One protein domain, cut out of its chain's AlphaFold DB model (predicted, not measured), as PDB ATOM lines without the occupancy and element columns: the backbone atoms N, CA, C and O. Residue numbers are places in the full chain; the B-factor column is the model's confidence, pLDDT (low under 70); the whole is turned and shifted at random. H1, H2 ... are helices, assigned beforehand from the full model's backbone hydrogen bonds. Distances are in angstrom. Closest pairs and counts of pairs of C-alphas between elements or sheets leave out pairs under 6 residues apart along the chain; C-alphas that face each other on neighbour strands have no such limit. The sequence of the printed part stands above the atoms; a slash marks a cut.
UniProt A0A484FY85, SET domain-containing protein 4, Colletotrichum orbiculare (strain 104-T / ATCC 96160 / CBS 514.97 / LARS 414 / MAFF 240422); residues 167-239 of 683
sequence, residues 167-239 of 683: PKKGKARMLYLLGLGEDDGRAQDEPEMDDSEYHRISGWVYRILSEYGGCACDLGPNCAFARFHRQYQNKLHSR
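Overview. This is residues 167 to 239 of the 683 residues of the protein "SET domain-containing protein 4" of Colletotrichum orbiculare (strain 104-T / ATCC 96160 / CBS 514.97 / LARS 414 / MAFF 240422) (UniProt A0A484FY85). Two longer helices, H2 and H3, run opposite ways at a shallow tilt, and a short helix, H1, stands crosswise to both, with its last residue, Leu 178, towards the first part of H3. Two long loops join the three helices: residues 179 to 194 lead from H1 to H2, and residues 212 to 223 lead from the end of H2 back to the start of H3. The printed part has 73 residues with three named helices, in the order H1, H2, H3, and no named strand; the class is all helix. The whole is compact, with a radius of gyration of the C-alphas of 12.7 A, and its spans are 35 by 33 by 23 A.

Arrangement. The longest helix is H2, residues 195 to 211. H3, residues 224 to 237, only just touches H2, with 3 pairs of C-alphas within 8 A; the closest are those of Val 205 and Phe 225, 7.4 A apart. H2 touches H3 with residues 198 to 205 alone. The two stand at a shallow tilt of 29 degrees, opposite ways, and form a helical hairpin. H1, residues 171 to 178, touches H3, and the closest C-alphas are those of Leu 178 and Phe 228, 5.5 A apart. H3 touches H1 with residues 224 to 228 alone. The lines of H1 and H3 stand at 72 degrees, only just about perpendicular. H1 and H2 are close but not clearly touching: their closest C-alphas, those of Met 174 and Ile 201, are 7.8 A apart. Their lines are about perpendicular, at 84 degrees. In H1, H2 and H3 every O i to N i+4 pair is within hydrogen-bond range.

Along the chain. H2 has 17 residues and is 24.6 A long from C-alpha 195 at (153.629, 199.317, 193.937) to C-alpha 211 at (162.040, 222.452, 194.286). H3 has 14 residues and is 20.1 A long; it ends with C-alpha 237 at (145.900, 198.655, 183.050). H1 has 8 residues and is 10.6 A long; it begins with C-alpha 171 at (171.364, 203.898, 192.262).

Size, cuts and confidence. The two C-alphas farthest apart are those of Glu 211 and Arg 239, at 36.1 A. The printed part has no cut. The links H1 to H2, with 16 residues, and H2 to H3, with 12 residues, are long. The mean pLDDT of the printed part is 85.8; residues 182 to 191, in the link from H1 to H2, and residue 239 are under 70.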
ATOM      1  N   PRO A 167     172.143 206.874 196.806       85.75
ATOM      2  CA  PRO A 167     172.848 205.816 197.525       85.75
ATOM      3  C   PRO A 167     173.330 204.679 196.610       85.75
ATOM      4  O   PRO A 167     172.572 204.147 195.797       85.75
ATOM      5  N   LYS A 168     174.598 204.262 196.773       84.25
ATOM      6  CA  LYS A 168     175.247 203.235 195.924       84.25
ATOM      7  C   LYS A 168     174.407 201.953 195.800       84.25
ATOM      8  O   LYS A 168     174.313 201.375 194.720       84.25
ATOM      9  N   LYS A 169     173.743 201.539 196.887       84.00
ATOM     10  CA  LYS A 169     172.738 200.465 196.885       84.00
ATOM     11  C   LYS A 169     171.462 200.953 196.187       84.00
ATOM     12  O   LYS A 169     170.691 201.704 196.769       84.00
ATOM     13  N   GLY A 170     171.239 200.499 194.955       82.06
ATOM     14  CA  GLY A 170     170.020 200.789 194.191       82.06
ATOM     15  C   GLY A 170     170.094 201.988 193.240       82.06
ATOM     16  O   GLY A 170     169.176 202.132 192.435       82.06
ATOM     17  N   LYS A 171     171.174 202.794 193.234       87.00
ATOM     18  CA  LYS A 171     171.364 203.898 192.262       87.00
ATOM     19  C   LYS A 171     171.117 203.456 190.815       87.00
ATOM     20  O   LYS A 171     170.333 204.095 190.122       87.00
ATOM     21  N   ALA A 172     171.728 202.350 190.381       87.12
ATOM     22  CA  ALA A 172     171.570 201.830 189.019       87.12
ATOM     23  C   ALA A 172     170.107 201.468 188.696       87.12
ATOM     24  O   ALA A 172     169.563 201.955 187.708       87.12
ATOM     25  N   ARG A 173     169.438 200.702 189.574       88.25
ATOM     26  CA  ARG A 173     168.016 200.344 189.431       88.25
ATOM     27  C   ARG A 173     167.121 201.584 189.374       88.25
ATOM     28  O   ARG A 173     166.240 201.652 188.525       88.25
ATOM     29  N   MET A 174     167.355 202.584 190.226       89.69
ATOM     30  CA  MET A 174     166.531 203.797 190.249       89.69
ATOM     31  C   MET A 174     166.749 204.676 189.009       89.69
ATOM     32  O   MET A 174     165.772 205.149 188.438       89.69
ATOM     33  N   LEU A 175     167.989 204.840 188.531       90.38
ATOM     34  CA  LEU A 175     168.261 205.535 187.264       90.38
ATOM     35  C   LEU A 175     167.644 204.801 186.063       90.38
ATOM     36  O   LEU A 175     167.025 205.444 185.217       90.38
ATOM     37  N   TYR A 176     167.737 203.470 186.019       88.62
ATOM     38  CA  TYR A 176     167.092 202.646 184.995       88.62
ATOM     39  C   TYR A 176     165.559 202.796 185.012       88.62
ATOM     40  O   TYR A 176     164.964 203.111 183.983       88.62
ATOM     41  N   LEU A 177     164.913 202.673 186.181       90.12
ATOM     42  CA  LEU A 177     163.458 202.840 186.328       90.12
ATOM     43  C   LEU A 177     162.971 204.238 185.914       90.12
ATOM     44  O   LEU A 177     161.875 204.369 185.368       90.12
ATOM     45  N   LEU A 178     163.778 205.277 186.145       91.31
ATOM     46  CA  LEU A 178     163.483 206.642 185.706       91.31
ATOM     47  C   LEU A 178     163.726 206.861 184.202       91.31
ATOM     48  O   LEU A 178     163.235 207.847 183.660       91.31
ATOM     49  N   GLY A 179     164.457 205.973 183.521       88.50
ATOM     50  CA  GLY A 179     164.909 206.173 182.140       88.50
ATOM     51  C   GLY A 179     166.032 207.210 182.022       88.50
ATOM     52  O   GLY A 179     166.011 208.018 181.095       88.50
ATOM     53  N   LEU A 180     166.950 207.214 182.996       88.50
ATOM     54  CA  LEU A 180     168.095 208.128 183.145       88.50
ATOM     55  C   LEU A 180     169.453 207.406 183.253       88.50
ATOM     56  O   LEU A 180     170.475 208.061 183.435       88.50
ATOM     57  N   GLY A 181     169.468 206.072 183.227       78.06
ATOM     58  CA  GLY A 181     170.695 205.284 183.106       78.06
ATOM     59  C   GLY A 181     171.008 204.965 181.646       78.06
ATOM     60  O   GLY A 181     170.107 205.006 180.805       78.06
ATOM     61  N   GLU A 182     172.261 204.605 181.372       64.81
ATOM     62  CA  GLU A 182     172.660 203.999 180.097       64.81
ATOM     63  C   GLU A 182     171.816 202.754 179.789       64.81
ATOM     64  O   GLU A 182     171.507 201.972 180.694       64.81
ATOM     65  N   ASP A 183     171.471 202.549 178.513       55.00
ATOM     66  CA  ASP A 183     170.647 201.419 178.040       55.00
ATOM     67  C   ASP A 183     171.486 200.131 177.895       55.00
ATOM     68  O   ASP A 183     171.505 199.446 176.870       55.00
ATOM     69  N   ASP A 184     172.232 199.828 178.957       46.56
ATOM     70  CA  ASP A 184     172.996 198.602 179.137       46.56
ATOM     71  C   ASP A 184     171.981 197.445 179.205       46.56
ATOM     72  O   ASP A 184     171.215 197.341 180.165       46.56
ATOM     73  N   GLY A 185     171.944 196.589 178.174       52.78
ATOM     74  CA  GLY A 185     170.854 195.639 177.857       52.78
ATOM     75  C   GLY A 185     170.551 194.512 178.864       52.78
ATOM     76  O   GLY A 185     169.958 193.498 178.505       52.78
ATOM     77  N   ARG A 186     170.927 194.682 180.134       51.06
ATOM     78  CA  ARG A 186     170.675 193.813 181.300       51.06
ATOM     79  C   ARG A 186     169.205 193.786 181.748       51.06
ATOM     80  O   ARG A 186     168.863 193.100 182.705       51.06
ATOM     81  N   ALA A 187     168.336 194.519 181.055       54.31
ATOM     82  CA  ALA A 187     166.920 194.736 181.352       54.31
ATOM     83  C   ALA A 187     166.034 193.472 181.445       54.31
ATOM     84  O   ALA A 187     164.858 193.596 181.785       54.31
ATOM     85  N   GLN A 188     166.539 192.278 181.108       53.88
ATOM     86  CA  GLN A 188     165.709 191.077 180.967       53.88
ATOM     87  C   GLN A 188     165.466 190.297 182.277       53.88
ATOM     88  O   GLN A 188     164.436 189.630 182.370       53.88
ATOM     89  N   ASP A 189     166.351 190.404 183.280       56.00
ATOM     90  CA  ASP A 189     166.287 189.601 184.521       56.00
ATOM     91  C   ASP A 189     166.019 190.410 185.814       56.00
ATOM     92  O   ASP A 189     165.781 189.820 186.869       56.00
ATOM     93  N   GLU A 190     166.021 191.748 185.769       67.12
ATOM     94  CA  GLU A 190     165.690 192.579 186.942       67.12
ATOM     95  C   GLU A 190     164.195 192.458 187.317       67.12
ATOM     96  O   GLU A 190     163.329 192.554 186.440       67.12
ATOM     97  N   PRO A 191     163.842 192.301 188.610       66.50
ATOM     98  CA  PRO A 191     162.454 192.124 189.024       66.50
ATOM     99  C   PRO A 191     161.619 193.379 188.744       66.50
ATOM    100  O   PRO A 191     162.029 194.505 189.039       66.50
ATOM    101  N   GLU A 192     160.423 193.178 188.193       79.25
ATOM    102  CA  GLU A 192     159.502 194.250 187.811       79.25
ATOM    103  C   GLU A 192     159.123 195.127 189.022       79.25
ATOM    104  O   GLU A 192     158.752 194.604 190.070       79.25
ATOM    105  N   MET A 193     159.185 196.458 188.870       87.81
ATOM    106  CA  MET A 193     158.886 197.427 189.938       87.81
ATOM    107  C   MET A 193     157.527 197.162 190.601       87.81
ATOM    108  O   MET A 193     156.499 197.096 189.915       87.81
ATOM    109  N   ASP A 194     157.531 197.042 191.928       88.44
ATOM    110  CA  ASP A 194     156.327 196.876 192.739       88.44
ATOM    111  C   ASP A 194     155.676 198.218 193.116       88.44
ATOM    112  O   ASP A 194     156.262 199.295 192.975       88.44
ATOM    113  N   ASP A 195     154.435 198.149 193.590       91.81
ATOM    114  CA  ASP A 195     153.629 199.317 193.937       91.81
ATOM    115  C   ASP A 195     154.262 200.159 195.062       91.81
ATOM    116  O   ASP A 195     154.152 201.385 195.041       91.81
ATOM    117  N   SER A 196     154.943 199.552 196.037       93.25
ATOM    118  CA  SER A 196     155.589 200.277 197.142       93.25
ATOM    119  C   SER A 196     156.865 200.990 196.686       93.25
ATOM    120  O   SER A 196     157.082 202.156 197.033       93.25
ATOM    121  N   GLU A 197     157.658 200.343 195.826       92.06
ATOM    122  CA  GLU A 197     158.806 200.955 195.162       92.06
ATOM    123  C   GLU A 197     158.362 202.124 194.274       92.06
ATOM    124  O   GLU A 197     158.943 203.209 194.367       92.06
ATOM    125  N   TYR A 198     157.286 201.953 193.496       94.44
ATOM    126  CA  TYR A 198     156.709 203.038 192.706       94.44
ATOM    127  C   TYR A 198     156.307 204.230 193.580       94.44
ATOM    128  O   TYR A 198     156.703 205.350 193.270       94.44
ATOM    129  N   HIS A 199     155.558 204.030 194.671       95.56
ATOM    130  CA  HIS A 199     155.131 205.146 195.526       95.56
ATOM    131  C   HIS A 199     156.326 205.859 196.181       95.56
ATOM    132  O   HIS A 199     156.336 207.090 196.236       95.56
ATOM    133  N   ARG A 200     157.363 205.119 196.599       93.81
ATOM    134  CA  ARG A 200     158.610 205.684 197.141       93.81
ATOM    135  C   ARG A 200     159.341 206.550 196.109       93.81
ATOM    136  O   ARG A 200     159.667 207.700 196.400       93.81
ATOM    137  N   ILE A 201     159.574 206.024 194.904       93.94
ATOM    138  CA  ILE A 201     160.260 206.759 193.827       93.94
ATOM    139  C   ILE A 201     159.394 207.936 193.356       93.94
ATOM    140  O   ILE A 201     159.903 209.039 193.197       93.94
ATOM    141  N   SER A 202     158.080 207.748 193.212       95.75
ATOM    142  CA  SER A 202     157.123 208.794 192.834       95.75
ATOM    143  C   SER A 202     157.073 209.946 193.841       95.75
ATOM    144  O   SER A 202     156.920 211.091 193.422       95.75
ATOM    145  N   GLY A 203     157.184 209.672 195.146       95.81
ATOM    146  CA  GLY A 203     157.231 210.705 196.183       95.81
ATOM    147  C   GLY A 203     158.516 211.534 196.121       95.81
ATOM    148  O   GLY A 203     158.458 212.762 196.132       95.81
ATOM    149  N   TRP A 204     159.665 210.867 195.968       95.25
ATOM    150  CA  TRP A 204     160.959 211.533 195.787       95.25
ATOM    151  C   TRP A 204     161.009 212.351 194.482       95.25
ATOM    152  O   TRP A 204     161.358 213.528 194.518       95.25
ATOM    153  N   VAL A 205     160.554 211.782 193.356       95.75
ATOM    154  CA  VAL A 205     160.424 212.479 192.060       95.75
ATOM    155  C   VAL A 205     159.525 213.708 192.179       95.75
ATOM    156  O   VAL A 205     159.890 214.770 191.687       95.75
ATOM    157  N   TYR A 206     158.368 213.599 192.838       95.25
ATOM    158  CA  TYR A 206     157.480 214.747 193.041       95.25
ATOM    159  C   TYR A 206     158.190 215.882 193.788       95.25
ATOM    160  O   TYR A 206     158.116 217.029 193.353       95.25
ATOM    161  N   ARG A 207     158.920 215.560 194.864       94.31
ATOM    162  CA  ARG A 207     159.588 216.555 195.713       94.31
ATOM    163  C   ARG A 207     160.783 217.219 195.034       94.31
ATOM    164  O   ARG A 207     160.881 218.438 195.014       94.31
ATOM    165  N   ILE A 208     161.660 216.452 194.390       94.31
ATOM    166  CA  ILE A 208     162.793 217.055 193.673       94.31
ATOM    167  C   ILE A 208     162.338 217.876 192.457       94.31
ATOM    168  O   ILE A 208     162.958 218.883 192.113       94.31
ATOM    169  N   LEU A 209     161.214 217.505 191.832       93.69
ATOM    170  CA  LEU A 209     160.595 218.318 190.790       93.69
ATOM    171  C   LEU A 209     159.851 219.546 191.345       93.69
ATOM    172  O   LEU A 209     159.783 220.527 190.608       93.69
ATOM    173  N   SER A 210     159.339 219.556 192.585       91.12
ATOM    174  CA  SER A 210     158.753 220.776 193.167       91.12
ATOM    175  C   SER A 210     159.814 221.846 193.411       91.12
ATOM    176  O   SER A 210     159.633 222.967 192.938       91.12
ATOM    177  N   GLU A 211     160.955 221.491 194.014       92.00
ATOM    178  CA  GLU A 211     162.040 222.452 194.286       92.00
ATOM    179  C   GLU A 211     162.594 223.075 192.998       92.00
ATOM    180  O   GLU A 211     162.772 224.285 192.887       92.00
ATOM    181  N   TYR A 212     162.817 222.255 191.968       92.38
ATOM    182  CA  TYR A 212     163.345 222.713 190.681       92.38
ATOM    183  C   TYR A 212     162.282 223.297 189.729       92.38
ATOM    184  O   TYR A 212     162.617 223.691 188.605       92.38
ATOM    185  N   GLY A 213     161.008 223.333 190.132       90.50
ATOM    186  CA  GLY A 213     159.876 223.764 189.304       90.50
ATOM    187  C   GLY A 213     159.546 222.837 188.123       90.50
ATOM    188  O   GLY A 213     158.806 223.233 187.230       90.50
ATOM    189  N   GLY A 214     160.093 221.620 188.083       92.69
ATOM    190  CA  GLY A 214     159.889 220.619 187.031       92.69
ATOM    191  C   GLY A 214     161.049 220.492 186.033       92.69
ATOM    192  O   GLY A 214     161.913 221.357 185.926       92.69
ATOM    193  N   CYS A 215     161.072 219.399 185.267       95.56
ATOM    194  CA  CYS A 215     162.180 219.064 184.365       95.56
ATOM    195  C   CYS A 215     162.200 219.920 183.087       95.56
ATOM    196  O   CYS A 215     161.280 219.849 182.273       95.56
ATOM    197  N   ALA A 216     163.305 220.629 182.851       95.81
ATOM    198  CA  ALA A 216     163.492 221.614 181.782       95.81
ATOM    199  C   ALA A 216     163.703 221.034 180.363       95.81
ATOM    200  O   ALA A 216     164.329 221.651 179.515       95.81
ATOM    201  N   CYS A 217     163.214 219.826 180.092       94.50
ATOM    202  CA  CYS A 217     163.466 219.141 178.819       94.50
ATOM    203  C   CYS A 217     162.489 219.517 177.689       94.50
ATOM    204  O   CYS A 217     162.730 219.134 176.550       94.50
ATOM    205  N   ASP A 218     161.345 220.135 178.021       91.25
ATOM    206  CA  ASP A 218     160.175 220.404 177.155       91.25
ATOM    207  C   ASP A 218     159.680 219.221 176.268       91.25
ATOM    208  O   ASP A 218     158.745 219.365 175.483       91.25
ATOM    209  N   LEU A 219     160.178 217.992 176.480       94.12
ATOM    210  CA  LEU A 219     159.792 216.756 175.770       94.12
ATOM    211  C   LEU A 219     158.341 216.291 176.026       94.12
ATOM    212  O   LEU A 219     157.925 215.251 175.504       94.12
ATOM    213  N   GLY A 220     157.586 216.993 176.876       93.12
ATOM    214  CA  GLY A 220     156.213 216.660 177.264       93.12
ATOM    215  C   GLY A 220     156.056 215.182 177.670       93.12
ATOM    216  O   GLY A 220     156.704 214.744 178.624       93.12
ATOM    217  N   PRO A 221     155.247 214.374 176.955       93.62
ATOM    218  CA  PRO A 221     155.041 212.959 177.276       93.62
ATOM    219  C   PRO A 221     156.291 212.078 177.091       93.62
ATOM    220  O   PRO A 221     156.267 210.916 177.499       93.62
ATOM    221  N   ASN A 222     157.367 212.578 176.482       95.19
ATOM    222  CA  ASN A 222     158.624 211.841 176.305       95.19
ATOM    223  C   ASN A 222     159.687 212.184 177.365       95.19
ATOM    224  O   ASN A 222     160.739 211.547 177.384       95.19
ATOM    225  N   CYS A 223     159.399 213.124 178.275       96.88
ATOM    226  CA  CYS A 223     160.190 213.378 179.481       96.88
ATOM    227  C   CYS A 223     160.363 212.091 180.310       96.88
ATOM    228  O   CYS A 223     159.397 211.350 180.496       96.88
ATOM    229  N   ALA A 224     161.563 211.843 180.840       96.12
ATOM    230  CA  ALA A 224     161.900 210.657 181.635       96.12
ATOM    231  C   ALA A 224     160.914 210.419 182.800       96.12
ATOM    232  O   ALA A 224     160.269 209.375 182.878       96.12
ATOM    233  N   PHE A 225     160.664 211.442 183.623       96.44
ATOM    234  CA  PHE A 225     159.711 211.364 184.738       96.44
ATOM    235  C   PHE A 225     158.259 211.133 184.271       96.44
ATOM    236  O   PHE A 225     157.516 210.367 184.881       96.44
ATOM    237  N   ALA A 226     157.854 211.720 183.137       95.62
ATOM    238  CA  ALA A 226     156.531 211.472 182.552       95.62
ATOM    239  C   ALA A 226     156.398 210.037 182.000       95.62
ATOM    240  O   ALA A 226     155.335 209.422 182.116       95.62
ATOM    241  N   ARG A 227     157.482 209.482 181.437       95.31
ATOM    242  CA  ARG A 227     157.571 208.075 181.019       95.31
ATOM    243  C   ARG A 227     157.470 207.136 182.220       95.31
ATOM    244  O   ARG A 227     156.681 206.202 182.139       95.31
ATOM    245  N   PHE A 228     158.183 207.409 183.315       94.75
ATOM    246  CA  PHE A 228     158.141 206.633 184.563       94.75
ATOM    247  C   PHE A 228     156.702 206.461 185.087       94.75
ATOM    248  O   PHE A 228     156.212 205.334 185.201       94.75
ATOM    249  N   HIS A 229     155.968 207.563 185.296       95.12
ATOM    250  CA  HIS A 229     154.573 207.488 185.750       95.12
ATOM    251  C   HIS A 229     153.665 206.770 184.737       95.12
ATOM    252  O   HIS A 229     152.849 205.931 185.125       95.12
ATOM    253  N   ARG A 230     153.822 207.038 183.429       93.56
ATOM    254  CA  ARG A 230     153.034 206.365 182.381       93.56
ATOM    255  C   ARG A 230     153.315 204.862 182.310       93.56
ATOM    256  O   ARG A 230     152.396 204.091 182.059       93.56
ATOM    257  N   GLN A 231     154.556 204.428 182.516       90.38
ATOM    258  CA  GLN A 231     154.948 203.018 182.467       90.38
ATOM    259  C   GLN A 231     154.267 202.219 183.582       90.38
ATOM    260  O   GLN A 231     153.659 201.185 183.306       90.38
ATOM    261  N   TYR A 232     154.268 202.742 184.811       91.00
ATOM    262  CA  TYR A 232     153.536 202.143 185.927       91.00
ATOM    263  C   TYR A 232     152.013 202.153 185.705       91.00
ATOM    264  O   TYR A 232     151.350 201.130 185.873       91.00
ATOM    265  N   GLN A 233     151.442 203.267 185.231       90.81
ATOM    266  CA  GLN A 233     150.015 203.327 184.887       90.81
ATOM    267  C   GLN A 233     149.639 202.306 183.800       90.81
ATOM    268  O   GLN A 233     148.616 201.631 183.923       90.81
ATOM    269  N   ASN A 234     150.473 202.135 182.771       88.31
ATOM    270  CA  ASN A 234     150.269 201.131 181.729       88.31
ATOM    271  C   ASN A 234     150.344 199.700 182.288       88.31
ATOM    272  O   ASN A 234     149.519 198.875 181.899       88.31
ATOM    273  N   LYS A 235     151.264 199.411 183.225       85.38
ATOM    274  CA  LYS A 235     151.324 198.124 183.946       85.38
ATOM    275  C   LYS A 235     150.001 197.831 184.663       85.38
ATOM    276  O   LYS A 235     149.425 196.773 184.435       85.38
ATOM    277  N   LEU A 236     149.466 198.781 185.436       83.94
ATOM    278  CA  LEU A 236     148.196 198.605 186.164       83.94
ATOM    279  C   LEU A 236     146.985 198.336 185.247       83.94
ATOM    280  O   LEU A 236     146.069 197.610 185.630       83.94
ATOM    281  N   HIS A 237     146.970 198.892 184.031       80.56
ATOM    282  CA  HIS A 237     145.900 198.655 183.050       80.56
ATOM    283  C   HIS A 237     146.146 197.418 182.162       80.56
ATOM    284  O   HIS A 237     145.226 196.937 181.493       80.56
ATOM    285  N   SER A 238     147.364 196.868 182.172       73.62
ATOM    286  CA  SER A 238     147.749 195.665 181.436       73.62
ATOM    287  C   SER A 238     147.196 194.410 182.116       73.62
ATOM    288  O   SER A 238     147.876 193.723 182.879       73.62
ATOM    289  N   ARG A 239     145.932 194.068 181.826       61.81
ATOM    290  CA  ARG A 239     145.398 192.744 182.191       61.81
ATOM    291  C   ARG A 239     146.306 191.670 181.575       61.81
ATOM    292  O   ARG A 239     146.541 191.733 180.366       61.81
TER     293      ARG A 239